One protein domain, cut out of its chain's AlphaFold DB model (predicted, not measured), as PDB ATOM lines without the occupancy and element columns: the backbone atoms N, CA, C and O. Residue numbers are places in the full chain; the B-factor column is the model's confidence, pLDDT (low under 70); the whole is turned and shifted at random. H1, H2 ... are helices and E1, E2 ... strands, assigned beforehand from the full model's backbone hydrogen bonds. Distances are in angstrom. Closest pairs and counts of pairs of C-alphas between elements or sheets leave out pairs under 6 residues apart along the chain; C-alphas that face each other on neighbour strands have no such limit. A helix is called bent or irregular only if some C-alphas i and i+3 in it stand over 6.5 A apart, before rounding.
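AT A GLANCE: This is residues 530 to 632 of the 1179 residues of an uncharacterized protein of Symbiodinium microadriaticum (UniProt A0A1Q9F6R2). A long, kinked helix, H2, joins two small lobes, the first near its beginning at H1 and the second packed along it, where H3 touches its residues 562 to 572 and a sheet meets its residues 577 to 580; a short helix, H4, lies beyond the second lobe at the far end of a long loop. The first lobe is a three-stranded sheet, E1 E2 E3, with the short H1 over it; the second is another three-stranded sheet, E4 E5 E6, with H3 packed between it and H2. The printed part has 103 residues, with four named helices and six named strands in the order E1 E2 E3 H1 H2 E4 E5 E6 H3 H4; both sheets run in that strand order and are antiparallel, and the class is mixed, helices and strands. The whole is loose, with a radius of gyration of the C-alphas of 16.5 A, and elongated, spanning 54 by 29 by 20 A.

IN THESE COORDINATES: E1, residues 530 to 532, begins at C-alpha 530, (67.384, -36.860, 236.238). E2 is residues 535 to 538, 9.8 A from first to last C-alpha, and E3 is residues 543 to 546, 10.1 A. H1 is residues 550 to 554, 6.2 A. H2, residues 557 to 580, is the longest helix, 30.4 A, and begins at C-alpha 557, (49.711, -38.975, 245.368). It has a kink of 59 degrees near residue 574 and is irregular, with C-alphas 575 and 578 7.5 A apart. E4 is residues 585 to 587, E5 residues 595 to 598, 9.6 A, and E6 residues 603 to 605. H3, residues 606 to 611, 9.9 A, follows E6 with no residue between and is irregular too, C-alphas 607 and 610 being 7.5 A apart. H4, residues 624 to 630, 9.6 A, ends at C-alpha 630, (75.030, -25.866, 273.190).

HOW THE PARTS SIT: E1, E2 and E3 form a meander, each strand the antiparallel neighbour of the one before. In the hairpin of E1 and E2, N 532 and O 535 are 2.8 A apart, within hydrogen-bond range; in the hairpin of E2 and E3, N 536 and O 545 are 2.8 A apart. H1 is on this sheet, over E3, at a height over the sheet of 9.6 A. H1 and H2 are close but not clearly touching, their closest C-alphas being those of His 553 and His 559, 6.6 A apart. H2 touches H3 with residues 562 to 572 alone, about perpendicular at 79 degrees, the closest C-alphas being those of Ser 566 and Tyr 607, 4.8 A apart. With residues 577 to 580, H2 only grazes the second sheet, a meander of E4, E5 and E6. There N 597 and O 586 are 2.8 A apart across the hairpin of E4 and E5, and N 596 and O 604 are 2.8 A apart across that of E5 and E6. H3 is on this sheet, over E6, at a height over the sheet of 6.4 A, and runs slantwise to the strands, at 50 degrees to E6 on the local plane. H4 is apart from H2 and H3, and only just apart from E5, with the closest C-alphas 8.2 A apart. Every O i to N i+4 pair is within hydrogen-bond range in H1 and H4; in H2 it is 16 of 20, and in H3 0 of 2, beside 2 of 3 O i to N i+3 pairs.

THE WHOLE: The two C-alphas farthest apart, those of Asp 548 and Gln 631, are 54.2 A apart. The printed part has no cut. The link from H3 to H4, residues 612 to 623, is long, and that from E4 to E5 is short but not tight. The mean pLDDT of the printed part is 81.9; residues 614 to 632, which include H4, are under 70.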
ATOM      1  N   GLN A 530      66.158 -36.598 236.979       93.75
ATOM      2  CA  GLN A 530      67.384 -36.860 236.238       93.75
ATOM      3  C   GLN A 530      67.090 -37.806 235.071       93.75
ATOM      4  O   GLN A 530      66.778 -38.982 235.265       93.75
ATOM      5  N   HIS A 531      67.189 -37.285 233.851       93.25
ATOM      6  CA  HIS A 531      67.001 -38.061 232.628       93.25
ATOM      7  C   HIS A 531      68.229 -38.940 232.339       93.25
ATOM      8  O   HIS A 531      69.368 -38.489 232.426       93.25
ATOM      9  N   GLN A 532      67.983 -40.203 231.992       93.81
ATOM     10  CA  GLN A 532      68.974 -41.228 231.659       93.81
ATOM     11  C   GLN A 532      68.489 -41.975 230.402       93.81
ATOM     12  O   GLN A 532      68.041 -43.122 230.462       93.81
ATOM     13  N   GLY A 533      68.498 -41.276 229.263       94.62
ATOM     14  CA  GLY A 533      67.854 -41.738 228.029       94.62
ATOM     15  C   GLY A 533      66.333 -41.834 228.195       94.62
ATOM     16  O   GLY A 533      65.693 -40.880 228.642       94.62
ATOM     17  N   ASP A 534      65.767 -42.999 227.879       95.12
ATOM     18  CA  ASP A 534      64.333 -43.290 228.036       95.12
ATOM     19  C   ASP A 534      63.898 -43.493 229.495       95.12
ATOM     20  O   ASP A 534      62.704 -43.603 229.776       95.12
ATOM     21  N   LYS A 535      64.847 -43.549 230.437       97.12
ATOM     22  CA  LYS A 535      64.573 -43.630 231.875       97.12
ATOM     23  C   LYS A 535      64.661 -42.257 232.530       97.12
ATOM     24  O   LYS A 535      65.456 -41.406 232.134       97.12
ATOM     25  N   VAL A 536      63.868 -42.057 233.574       95.81
ATOM     26  CA  VAL A 536      63.866 -40.848 234.398       95.81
ATOM     27  C   VAL A 536      63.931 -41.263 235.860       95.81
ATOM     28  O   VAL A 536      63.067 -41.992 236.345       95.81
ATOM     29  N   PHE A 537      64.963 -40.809 236.565       94.75
ATOM     30  CA  PHE A 537      65.093 -40.994 238.005       94.75
ATOM     31  C   PHE A 537      64.487 -39.792 238.732       94.75
ATOM     32  O   PHE A 537      64.955 -38.661 238.581       94.75
ATOM     33  N   CYS A 538      63.441 -40.031 239.518       93.69
ATOM     34  CA  CYS A 538      62.858 -39.036 240.406       93.69
ATOM     35  C   CYS A 538      63.679 -38.956 241.696       93.69
ATOM     36  O   CYS A 538      63.642 -39.866 242.525       93.69
ATOM     37  N   ARG A 539      64.374 -37.834 241.894       88.56
ATOM     38  CA  ARG A 539      65.242 -37.569 243.054       88.56
ATOM     39  C   ARG A 539      64.478 -37.352 244.370       88.56
ATOM     40  O   ARG A 539      65.096 -37.280 245.422       88.56
ATOM     41  N   ILE A 540      63.149 -37.250 244.313       88.50
ATOM     42  CA  ILE A 540      62.257 -37.082 245.475       88.50
ATOM     43  C   ILE A 540      61.699 -38.429 245.946       88.50
ATOM     44  O   ILE A 540      61.626 -38.688 247.143       88.50
ATOM     45  N   CYS A 541      61.315 -39.291 245.003       87.50
ATOM     46  CA  CYS A 541      60.728 -40.600 245.288       87.50
ATOM     47  C   CYS A 541      61.750 -41.751 245.257       87.50
ATOM     48  O   CYS A 541      61.366 -42.886 245.526       87.50
ATOM     49  N   GLU A 542      63.001 -41.480 244.865       88.25
ATOM     50  CA  GLU A 542      64.072 -42.464 244.611       88.25
ATOM     51  C   GLU A 542      63.669 -43.563 243.599       88.25
ATOM     52  O   GLU A 542      64.209 -44.668 243.583       88.25
ATOM     53  N   GLN A 543      62.713 -43.254 242.716       91.88
ATOM     54  CA  GLN A 543      62.165 -44.180 241.723       91.88
ATOM     55  C   GLN A 543      62.711 -43.892 240.326       91.88
ATOM     56  O   GLN A 543      62.696 -42.750 239.870       91.88
ATOM     57  N   THR A 544      63.108 -44.948 239.615       95.44
ATOM     58  CA  THR A 544      63.383 -44.906 238.173       95.44
ATOM     59  C   THR A 544      62.151 -45.377 237.411       95.44
ATOM     60  O   THR A 544      61.752 -46.532 237.543       95.44
ATOM     61  N   MET A 545      61.582 -44.497 236.593       96.94
ATOM     62  CA  MET A 545      60.467 -44.769 235.678       96.94
ATOM     63  C   MET A 545      60.912 -44.586 234.223       96.94
ATOM     64  O   MET A 545      62.042 -44.166 233.957       96.94
ATOM     65  N   ARG A 546      60.037 -44.885 233.268       96.94
ATOM     66  CA  ARG A 546      60.208 -44.515 231.859       96.94
ATOM     67  C   ARG A 546      59.783 -43.062 231.608       96.94
ATOM     68  O   ARG A 546      59.078 -42.450 232.409       96.94
ATOM     69  N   LYS A 547      60.214 -42.485 230.487       96.31
ATOM     70  CA  LYS A 547      59.940 -41.086 230.116       96.31
ATOM     71  C   LYS A 547      58.455 -40.804 229.838       96.31
ATOM     72  O   LYS A 547      58.002 -39.699 230.114       96.31
ATOM     73  N   ASP A 548      57.710 -41.792 229.351       96.19
ATOM     74  CA  ASP A 548      56.252 -41.777 229.164       96.19
ATOM     75  C   ASP A 548      55.473 -41.913 230.488       96.19
ATOM     76  O   ASP A 548      54.395 -41.344 230.642       96.19
ATOM     77  N   GLU A 549      56.045 -42.582 231.491       96.56
ATOM     78  CA  GLU A 549      55.456 -42.721 232.834       96.56
ATOM     79  C   GLU A 549      55.586 -41.440 233.692       96.56
ATOM     80  O   GLU A 549      54.949 -41.328 234.743       96.56
ATOM     81  N   LEU A 550      56.388 -40.459 233.257       95.81
ATOM     82  CA  LEU A 550      56.770 -39.273 234.033       95.81
ATOM     83  C   LEU A 550      55.580 -38.403 234.473       95.81
ATOM     84  O   LEU A 550      55.551 -37.940 235.613       95.81
ATOM     85  N   GLU A 551      54.592 -38.170 233.604       95.38
ATOM     86  CA  GLU A 551      53.409 -37.375 233.974       95.38
ATOM     87  C   GLU A 551      52.527 -38.117 234.984       95.38
ATOM     88  O   GLU A 551      52.102 -37.535 235.983       95.38
ATOM     89  N   THR A 552      52.349 -39.427 234.796       96.31
ATOM     90  CA  THR A 552      51.637 -40.308 235.732       96.31
ATOM     91  C   THR A 552      52.324 -40.350 237.101       96.31
ATOM     92  O   THR A 552      51.650 -40.318 238.132       96.31
ATOM     93  N   HIS A 553      53.661 -40.356 237.143       95.75
ATOM     94  CA  HIS A 553      54.413 -40.271 238.395       95.75
ATOM     95  C   HIS A 553      54.278 -38.895 239.062       95.75
ATOM     96  O   HIS A 553      54.015 -38.839 240.263       95.75
ATOM     97  N   ARG A 554      54.382 -37.791 238.306       92.88
ATOM     98  CA  ARG A 554      54.161 -36.421 238.819       92.88
ATOM     99  C   ARG A 554      52.762 -36.244 239.411       92.88
ATOM    100  O   ARG A 554      52.627 -35.632 240.466       92.88
ATOM    101  N   ALA A 555      51.747 -36.816 238.765       91.44
ATOM    102  CA  ALA A 555      50.365 -36.836 239.241       91.44
ATOM    103  C   ALA A 555      50.114 -37.845 240.381       91.44
ATOM    104  O   ALA A 555      49.031 -37.857 240.969       91.44
ATOM    105  N   SER A 556      51.085 -38.703 240.718       94.50
ATOM    106  CA  SER A 556      50.918 -39.684 241.789       94.50
ATOM    107  C   SER A 556      50.817 -39.001 243.154       94.50
ATOM    108  O   SER A 556      51.575 -38.086 243.485       94.50
ATOM    109  N   ARG A 557      49.912 -39.500 244.005       88.50
ATOM    110  CA  ARG A 557      49.711 -38.975 245.368       88.50
ATOM    111  C   ARG A 557      50.990 -39.022 246.216       88.50
ATOM    112  O   ARG A 557      51.142 -38.206 247.118       88.50
ATOM    113  N   ASN A 558      51.906 -39.948 245.917       84.81
ATOM    114  CA  ASN A 558      53.193 -40.057 246.599       84.81
ATOM    115  C   ASN A 558      54.152 -38.936 246.176       84.81
ATOM    116  O   ASN A 558      54.643 -38.233 247.056       84.81
ATOM    117  N   HIS A 559      54.364 -38.711 244.869       89.69
ATOM    118  CA  HIS A 559      55.202 -37.593 244.403       89.69
ATOM    119  C   HIS A 559      54.631 -36.258 244.871       89.69
ATOM    120  O   HIS A 559      55.342 -35.480 245.494       89.69
ATOM    121  N   ALA A 560      53.330 -36.027 244.678       85.56
ATOM    122  CA  ALA A 560      52.676 -34.787 245.091       85.56
ATOM    123  C   ALA A 560      52.809 -34.510 246.603       85.56
ATOM    124  O   ALA A 560      53.099 -33.379 246.989       85.56
ATOM    125  N   LYS A 561      52.659 -35.534 247.462       84.06
ATOM    126  CA  LYS A 561      52.838 -35.394 248.919       84.06
ATOM    127  C   LYS A 561      54.283 -35.048 249.285       84.06
ATOM    128  O   LYS A 561      54.504 -34.169 250.114       84.06
ATOM    129  N   TRP A 562      55.262 -35.759 248.726       85.38
ATOM    130  CA  TRP A 562      56.658 -35.604 249.136       85.38
ATOM    131  C   TRP A 562      57.368 -34.434 248.455       85.38
ATOM    132  O   TRP A 562      58.303 -33.893 249.041       85.38
ATOM    133  N   ALA A 563      56.939 -34.007 247.265       87.62
ATOM    134  CA  ALA A 563      57.647 -32.996 246.488       87.62
ATOM    135  C   ALA A 563      57.641 -31.612 247.137       87.62
ATOM    136  O   ALA A 563      58.686 -30.965 247.187       87.62
ATOM    137  N   GLN A 564      56.512 -31.171 247.700       86.56
ATOM    138  CA  GLN A 564      56.452 -29.882 248.396       86.56
ATOM    139  C   GLN A 564      57.370 -29.871 249.629       86.56
ATOM    140  O   GLN A 564      58.203 -28.972 249.757       86.56
ATOM    141  N   SER A 565      57.290 -30.904 250.478       85.88
ATOM    142  CA  SER A 565      58.170 -31.052 251.646       85.88
ATOM    143  C   SER A 565      59.641 -31.157 251.245       85.88
ATOM    144  O   SER A 565      60.472 -30.470 251.820       85.88
ATOM    145  N   SER A 566      59.966 -31.942 250.214       87.69
ATOM    146  CA  SER A 566      61.341 -32.144 249.737       87.69
ATOM    147  C   SER A 566      61.951 -30.872 249.143       87.69
ATOM    148  O   SER A 566      63.099 -30.556 249.445       87.69
ATOM    149  N   ARG A 567      61.192 -30.090 248.358       88.75
ATOM    150  CA  ARG A 567      61.633 -28.771 247.866       88.75
ATOM    151  C   ARG A 567      61.871 -27.793 249.016       88.75
ATOM    152  O   ARG A 567      62.883 -27.095 249.019       88.75
ATOM    153  N   TRP A 568      60.952 -27.726 249.981       87.69
ATOM    154  CA  TRP A 568      61.075 -26.807 251.117       87.69
ATOM    155  C   TRP A 568      62.241 -27.201 252.028       87.69
ATOM    156  O   TRP A 568      63.089 -26.362 252.318       87.69
ATOM    157  N   ALA A 569      62.364 -28.486 252.361       88.88
ATOM    158  CA  ALA A 569      63.485 -29.058 253.097       88.88
ATOM    159  C   ALA A 569      64.832 -28.824 252.402       88.88
ATOM    160  O   ALA A 569      65.791 -28.438 253.060       88.88
ATOM    161  N   PHE A 570      64.913 -28.994 251.079       90.44
ATOM    162  CA  PHE A 570      66.129 -28.712 250.310       90.44
ATOM    163  C   PHE A 570      66.497 -27.222 250.340       90.44
ATOM    164  O   PHE A 570      67.654 -26.872 250.563       90.44
ATOM    165  N   ASN A 571      65.516 -26.327 250.184       89.00
ATOM    166  CA  ASN A 571      65.732 -24.882 250.296       89.00
ATOM    167  C   ASN A 571      66.127 -24.452 251.718       89.00
ATOM    168  O   ASN A 571      66.966 -23.563 251.874       89.00
ATOM    169  N   LEU A 572      65.566 -25.096 252.743       87.69
ATOM    170  CA  LEU A 572      65.928 -24.880 254.139       87.69
ATOM    171  C   LEU A 572      67.348 -25.386 254.417       87.69
ATOM    172  O   LEU A 572      68.159 -24.627 254.932       87.69
ATOM    173  N   LEU A 573      67.701 -26.599 253.978       87.06
ATOM    174  CA  LEU A 573      69.068 -27.130 254.029       87.06
ATOM    175  C   LEU A 573      70.067 -26.204 253.325       87.06
ATOM    176  O   LEU A 573      71.104 -25.877 253.897       87.06
ATOM    177  N   ARG A 574      69.741 -25.695 252.133       88.12
ATOM    178  CA  ARG A 574      70.574 -24.708 251.430       88.12
ATOM    179  C   ARG A 574      70.837 -23.450 252.272       88.12
ATOM    180  O   ARG A 574      71.929 -22.897 252.183       88.12
ATOM    181  N   ARG A 575      69.876 -23.017 253.101       84.94
ATOM    182  CA  ARG A 575      70.023 -21.871 254.020       84.94
ATOM    183  C   ARG A 575      70.762 -22.212 255.322       84.94
ATOM    184  O   ARG A 575      71.681 -21.482 255.660       84.94
ATOM    185  N   VAL A 576      70.374 -23.280 256.033       82.00
ATOM    186  CA  VAL A 576      70.797 -23.564 257.430       82.00
ATOM    187  C   VAL A 576      71.629 -24.838 257.609       82.00
ATOM    188  O   VAL A 576      71.990 -25.193 258.728       82.00
ATOM    189  N   GLY A 577      71.954 -25.565 256.538       82.25
ATOM    190  CA  GLY A 577      72.748 -26.801 256.614       82.25
ATOM    191  C   GLY A 577      74.167 -26.595 257.154       82.25
ATOM    192  O   GLY A 577      74.723 -27.478 257.807       82.25
ATOM    193  N   CYS A 578      74.706 -25.390 256.975       80.06
ATOM    194  CA  CYS A 578      75.919 -24.892 257.618       80.06
ATOM    195  C   CYS A 578      75.809 -24.736 259.145       80.06
ATOM    196  O   CYS A 578      76.840 -24.762 259.805       80.06
ATOM    197  N   ASP A 579      74.605 -24.621 259.706       78.44
ATOM    198  CA  ASP A 579      74.344 -24.454 261.144       78.44
ATOM    199  C   ASP A 579      73.798 -25.725 261.803       78.44
ATOM    200  O   ASP A 579      73.780 -25.838 263.029       78.44
ATOM    201  N   LEU A 580      73.398 -26.728 261.010       79.12
ATOM    202  CA  LEU A 580      72.953 -28.019 261.532       79.12
ATOM    203  C   LEU A 580      73.984 -28.616 262.492       79.12
ATOM    204  O   LEU A 580      73.619 -28.938 263.624       79.12
ATOM    205  N   TRP A 581      75.263 -28.662 262.103       72.81
ATOM    206  CA  TRP A 581      76.317 -29.212 262.962       72.81
ATOM    207  C   TRP A 581      76.496 -28.395 264.255       72.81
ATOM    208  O   TRP A 581      76.594 -29.009 265.310       72.81
ATOM    209  N   ARG A 582      76.407 -27.049 264.223       72.50
ATOM    210  CA  ARG A 582      76.403 -26.199 265.439       72.50
ATOM    211  C   ARG A 582      75.261 -26.576 266.387       72.50
ATOM    212  O   ARG A 582      75.423 -26.586 267.602       72.50
ATOM    213  N   THR A 583      74.099 -26.936 265.838       72.69
ATOM    214  CA  THR A 583      72.951 -27.429 266.622       72.69
ATOM    215  C   THR A 583      73.019 -28.923 266.979       72.69
ATOM    216  O   THR A 583      72.029 -29.473 267.464       72.69
ATOM    217  N   GLY A 584      74.155 -29.588 266.746       78.81
ATOM    218  CA  GLY A 584      74.356 -31.013 267.010       78.81
ATOM    219  C   GLY A 584      73.636 -31.944 266.031       78.81
ATOM    220  O   GLY A 584      73.384 -33.096 266.373       78.81
ATOM    221  N   LYS A 585      73.266 -31.469 264.835       84.81
ATOM    222  CA  LYS A 585      72.524 -32.223 263.811       84.81
ATOM    223  C   LYS A 585      73.424 -32.556 262.622       84.81
ATOM    224  O   LYS A 585      74.125 -31.692 262.101       84.81
ATOM    225  N   TYR A 586      73.383 -33.803 262.175       86.00
ATOM    226  CA  TYR A 586      74.216 -34.345 261.103       86.00
ATOM    227  C   TYR A 586      73.422 -35.360 260.275       86.00
ATOM    228  O   TYR A 586      72.420 -35.901 260.734       86.00
ATOM    229  N   PHE A 587      73.837 -35.609 259.036       85.19
ATOM    230  CA  PHE A 587      73.236 -36.673 258.228       85.19
ATOM    231  C   PHE A 587      73.776 -38.032 258.666       85.19
ATOM    232  O   PHE A 587      74.948 -38.140 259.024       85.19
ATOM    233  N   GLY A 588      72.938 -39.066 258.615       84.56
ATOM    234  CA  GLY A 588      73.406 -40.435 258.793       84.56
ATOM    235  C   GLY A 588      74.363 -40.877 257.679       84.56
ATOM    236  O   GLY A 588      74.489 -40.234 256.634       84.56
ATOM    237  N   GLU A 589      75.018 -42.014 257.895       84.75
ATOM    238  CA  GLU A 589      75.896 -42.654 256.912       84.75
ATOM    239  C   GLU A 589      75.288 -43.969 256.397       84.75
ATOM    240  O   GLU A 589      74.408 -44.559 257.034       84.75
ATOM    241  N   GLY A 590      75.729 -44.423 255.220       85.12
ATOM    242  CA  GLY A 590      75.205 -45.631 254.569       85.12
ATOM    243  C   GLY A 590      73.683 -45.582 254.379       85.12
ATOM    244  O   GLY A 590      73.134 -44.568 253.947       85.12
ATOM    245  N   ASP A 591      72.988 -46.653 254.766       80.88
ATOM    246  CA  ASP A 591      71.519 -46.765 254.690       80.88
ATOM    247  C   ASP A 591      70.765 -45.677 255.480       80.88
ATOM    248  O   ASP A 591      69.570 -45.443 255.244       80.88
ATOM    249  N   LYS A 592      71.454 -45.000 256.413       81.50
ATOM    250  CA  LYS A 592      70.916 -43.884 257.194       81.50
ATOM    251  C   LYS A 592      71.119 -42.507 256.559       81.50
ATOM    252  O   LYS A 592      70.641 -41.542 257.141       81.50
ATOM    253  N   ALA A 593      71.730 -42.390 255.376       79.38
ATOM    254  CA  ALA A 593      71.920 -41.106 254.686       79.38
ATOM    255  C   ALA A 593      70.636 -40.258 254.616       79.38
ATOM    256  O   ALA A 593      70.632 -39.091 254.990       79.38
ATOM    257  N   LYS A 594      69.505 -40.886 254.273       82.06
ATOM    258  CA  LYS A 594      68.174 -40.254 254.222       82.06
ATOM    259  C   LYS A 594      67.640 -39.702 255.557       82.06
ATOM    260  O   LYS A 594      66.563 -39.104 255.556       82.06
ATOM    261  N   PHE A 595      68.336 -39.908 256.675       87.81
ATOM    262  CA  PHE A 595      67.966 -39.374 257.980       87.81
ATOM    263  C   PHE A 595      68.879 -38.223 258.406       87.81
ATOM    264  O   PHE A 595      70.105 -38.318 258.355       87.81
ATOM    265  N   LEU A 596      68.257 -37.163 258.920       87.88
ATOM    266  CA  LEU A 596      68.927 -36.188 259.762       87.88
ATOM    267  C   LEU A 596      68.878 -36.703 261.208       87.88
ATOM    268  O   LEU A 596      67.803 -36.944 261.763       87.88
ATOM    269  N   ILE A 597      70.051 -36.886 261.800       88.44
ATOM    270  CA  ILE A 597      70.264 -37.390 263.154       88.44
ATOM    271  C   ILE A 597      70.687 -36.212 264.034       88.44
ATOM    272  O   ILE A 597      71.546 -35.416 263.661       88.44
ATOM    273  N   CYS A 598      70.078 -36.076 265.208       86.69
ATOM    274  CA  CYS A 598      70.528 -35.137 266.231       86.69
ATOM    275  C   CYS A 598      71.397 -35.871 267.261       86.69
ATOM    276  O   CYS A 598      71.130 -37.028 267.575       86.69
ATOM    277  N   GLY A 599      72.371 -35.191 267.873       79.69
ATOM    278  CA  GLY A 599      73.251 -35.713 268.929       79.69
ATOM    279  C   GLY A 599      72.544 -36.167 270.217       79.69
ATOM    280  O   GLY A 599      73.191 -36.636 271.149       79.69
ATOM    281  N   CYS A 600      71.215 -36.058 270.283       80.38
ATOM    282  CA  CYS A 600      70.370 -36.725 271.275       80.38
ATOM    283  C   CYS A 600      69.937 -38.156 270.882       80.38
ATOM    284  O   CYS A 600      69.225 -38.797 271.653       80.38
ATOM    285  N   GLY A 601      70.310 -38.636 269.691       85.94
ATOM    286  CA  GLY A 601      69.925 -39.931 269.125       85.94
ATOM    287  C   GLY A 601      68.591 -39.952 268.364       85.94
ATOM    288  O   GLY A 601      68.198 -41.012 267.883       85.94
ATOM    289  N   LYS A 602      67.872 -38.825 268.235       87.00
ATOM    290  CA  LYS A 602      66.639 -38.775 267.430       87.00
ATOM    291  C   LYS A 602      66.976 -38.677 265.945       87.00
ATOM    292  O   LYS A 602      67.749 -37.812 265.539       87.00
ATOM    293  N   GLU A 603      66.320 -39.513 265.151       91.62
ATOM    294  CA  GLU A 603      66.401 -39.534 263.689       91.62
ATOM    295  C   GLU A 603      65.064 -39.033 263.113       91.62
ATOM    296  O   GLU A 603      63.997 -39.398 263.612       91.62
ATOM    297  N   ILE A 604      65.108 -38.195 262.076       88.06
ATOM    298  CA  ILE A 604      63.967 -37.884 261.193       88.06
ATOM    299  C   ILE A 604      64.398 -38.029 259.743       88.06
ATOM    300  O   ILE A 604      65.589 -37.940 259.448       88.06
ATOM    301  N   GLN A 605      63.460 -38.214 258.820       88.62
ATOM    302  CA  GLN A 605      63.804 -38.200 257.401       88.62
ATOM    303  C   GLN A 605      64.168 -36.765 256.987       88.62
ATOM    304  O   GLN A 605      63.576 -35.807 257.480       88.62
ATOM    305  N   TRP A 606      65.163 -36.582 256.113       87.25
ATOM    306  CA  TRP A 606      65.700 -35.242 255.813       87.25
ATOM    307  C   TRP A 606      64.633 -34.274 255.260       87.25
ATOM    308  O   TRP A 606      64.681 -33.082 255.551       87.25
ATOM    309  N   TYR A 607      63.633 -34.779 254.525       86.88
ATOM    310  CA  TYR A 607      62.504 -33.989 254.016       86.88
ATOM    311  C   TYR A 607      61.482 -33.596 255.096       86.88
ATOM    312  O   TYR A 607      60.592 -32.786 254.845       86.88
ATOM    313  N   GLU A 608      61.611 -34.141 256.306       88.19
ATOM    314  CA  GLU A 608      60.846 -33.766 257.497       88.19
ATOM    315  C   GLU A 608      61.604 -32.750 258.370       88.19
ATOM    316  O   GLU A 608      61.145 -32.449 259.470       88.19
ATOM    317  N   ILE A 609      62.740 -32.195 257.916       85.62
ATOM    318  CA  ILE A 609      63.543 -31.197 258.656       85.62
ATOM    319  C   ILE A 609      62.714 -30.012 259.173       85.62
ATOM    320  O   ILE A 609      62.978 -29.515 260.266       85.62
ATOM    321  N   CYS A 610      61.659 -29.617 258.461       78.69
ATOM    322  CA  CYS A 610      60.744 -28.556 258.884       78.69
ATOM    323  C   CYS A 610      59.944 -28.921 260.157       78.69
ATOM    324  O   CYS A 610      59.465 -28.040 260.855       78.69
ATOM    325  N   SER A 611      59.863 -30.202 260.542       78.88
ATOM    326  CA  SER A 611      59.342 -30.639 261.855       78.88
ATOM    327  C   SER A 611      60.315 -30.397 263.023       78.88
ATOM    328  O   SER A 611      59.942 -30.558 264.188       78.88
ATOM    329  N   TRP A 612      61.564 -30.025 262.724       75.06
ATOM    330  CA  TRP A 612      62.599 -29.568 263.663       75.06
ATOM    331  C   TRP A 612      62.974 -28.089 263.465       75.06
ATOM    332  O   TRP A 612      63.825 -27.587 264.200       75.06
ATOM    333  N   TYR A 613      62.388 -27.439 262.458       71.56
ATOM    334  CA  TYR A 613      62.596 -26.050 262.047       71.56
ATOM    335  C   TYR A 613      61.319 -25.506 261.365       71.56
ATOM    336  O   TYR A 613      61.347 -25.215 260.167       71.56
ATOM    337  N   PRO A 614      60.181 -25.404 262.074       65.00
ATOM    338  CA  PRO A 614      59.135 -24.479 261.668       65.00
ATOM    339  C   PRO A 614      59.650 -23.044 261.841       65.00
ATOM    340  O   PRO A 614      60.626 -22.802 262.558       65.00
ATOM    341  N   ASP A 615      58.967 -22.083 261.230       54.56
ATOM    342  CA  ASP A 615      59.380 -20.674 261.239       54.56
ATOM    343  C   ASP A 615      59.342 -20.036 262.653       54.56
ATOM    344  O   ASP A 615      59.964 -19.005 262.892       54.56
ATOM    345  N   GLU A 616      58.701 -20.700 263.626       47.97
ATOM    346  CA  GLU A 616      58.703 -20.359 265.063       47.97
ATOM    347  C   GLU A 616      59.962 -20.822 265.840       47.97
ATOM    348  O   GLU A 616      60.090 -20.542 267.034       47.97
ATOM    349  N   GLY A 617      60.892 -21.542 265.201       51.94
ATOM    350  CA  GLY A 617      62.097 -22.094 265.835       51.94
ATOM    351  C   GLY A 617      61.998 -23.585 266.203       51.94
ATOM    352  O   GLY A 617      60.980 -24.236 265.967       51.94
ATOM    353  N   PRO A 618      63.075 -24.196 266.734       56.28
ATOM    354  CA  PRO A 618      63.221 -25.649 266.734       56.28
ATOM    355  C   PRO A 618      62.292 -26.382 267.715       56.28
ATOM    356  O   PRO A 618      62.575 -26.508 268.902       56.28
ATOM    357  N   THR A 619      61.242 -27.001 267.173       58.09
ATOM    358  CA  THR A 619      60.272 -27.891 267.850       58.09
ATOM    359  C   THR A 619      60.836 -29.226 268.345       58.09
ATOM    360  O   THR A 619      60.096 -30.056 268.875       58.09
ATOM    361  N   HIS A 620      62.138 -29.476 268.190       63.84
ATOM    362  CA  HIS A 620      62.773 -30.581 268.896       63.84
ATOM    363  C   HIS A 620      63.063 -30.159 270.340       63.84
ATOM    364  O   HIS A 620      63.990 -29.389 270.570       63.84
ATOM    365  N   ASP A 621      62.340 -30.744 271.306       56.12
ATOM    366  CA  ASP A 621      62.592 -30.580 272.745       56.12
ATOM    367  C   ASP A 621      64.096 -30.631 273.065       56.12
ATOM    368  O   ASP A 621      64.774 -31.623 272.762       56.12
ATOM    369  N   VAL A 622      64.610 -29.564 273.680       58.12
ATOM    370  CA  VAL A 622      66.039 -29.365 273.959       58.12
ATOM    371  C   VAL A 622      66.464 -30.247 275.138       58.12
ATOM    372  O   VAL A 622      66.544 -29.823 276.290       58.12
ATOM    373  N   THR A 623      66.692 -31.532 274.862       59.88
ATOM    374  CA  THR A 623      67.137 -32.506 275.873       59.88
ATOM    375  C   THR A 623      68.508 -32.136 276.454       59.88
ATOM    376  O   THR A 623      69.281 -31.399 275.840       59.88
ATOM    377  N   LYS A 624      68.883 -32.738 277.592       56.34
ATOM    378  CA  LYS A 624      70.219 -32.563 278.199       56.34
ATOM    379  C   LYS A 624      71.391 -32.862 277.245       56.34
ATOM    380  O   LYS A 624      72.475 -32.338 277.469       56.34
ATOM    381  N   ALA A 625      71.193 -33.656 276.187       57.97
ATOM    382  CA  ALA A 625      72.208 -33.878 275.154       57.97
ATOM    383  C   ALA A 625      72.387 -32.656 274.230       57.97
ATOM    384  O   ALA A 625      73.520 -32.278 273.952       57.97
ATOM    385  N   HIS A 626      71.292 -31.991 273.834       63.78
ATOM    386  CA  HIS A 626      71.355 -30.710 273.116       63.78
ATOM    387  C   HIS A 626      72.005 -29.646 273.996       63.78
ATOM    388  O   HIS A 626      72.919 -28.968 273.545       63.78
ATOM    389  N   LEU A 627      71.598 -29.553 275.270       57.69
ATOM    390  CA  LEU A 627      72.226 -28.631 276.217       57.69
ATOM    391  C   LEU A 627      73.719 -28.929 276.380       57.69
ATOM    392  O   LEU A 627      74.501 -28.002 276.302       57.69
ATOM    393  N   LYS A 628      74.159 -30.190 276.490       63.09
ATOM    394  CA  LYS A 628      75.598 -30.519 276.547       63.09
ATOM    395  C   LYS A 628      76.368 -30.142 275.266       63.09
ATOM    396  O   LYS A 628      77.581 -29.964 275.330       63.09
ATOM    397  N   TYR A 629      75.690 -30.017 274.124       60.81
ATOM    398  CA  TYR A 629      76.278 -29.532 272.870       60.81
ATOM    399  C   TYR A 629      76.294 -27.991 272.811       60.81
ATOM    400  O   TYR A 629      77.328 -27.402 272.525       60.81
ATOM    401  N   TRP A 630      75.183 -27.332 273.162       59.06
ATOM    402  CA  TRP A 630      75.030 -25.866 273.190       59.06
ATOM    403  C   TRP A 630      75.745 -25.170 274.362       59.06
ATOM    404  O   TRP A 630      76.047 -23.988 274.274       59.06
ATOM    405  N   GLN A 631      75.991 -25.878 275.467       52.69
ATOM    406  CA  GLN A 631      76.722 -25.397 276.649       52.69
ATOM    407  C   GLN A 631      78.230 -25.668 276.546       52.69
ATOM    408  O   GLN A 631      78.954 -25.476 277.522       52.69
ATOM    409  N   GLN A 632      78.725 -26.097 275.379       58.19
ATOM    410  CA  GLN A 632      80.121 -25.835 275.043       58.19
ATOM    411  C   GLN A 632      80.251 -24.310 274.908       58.19
ATOM    412  O   GLN A 632      79.518 -23.725 274.110       58.19
TER     413      GLN A 632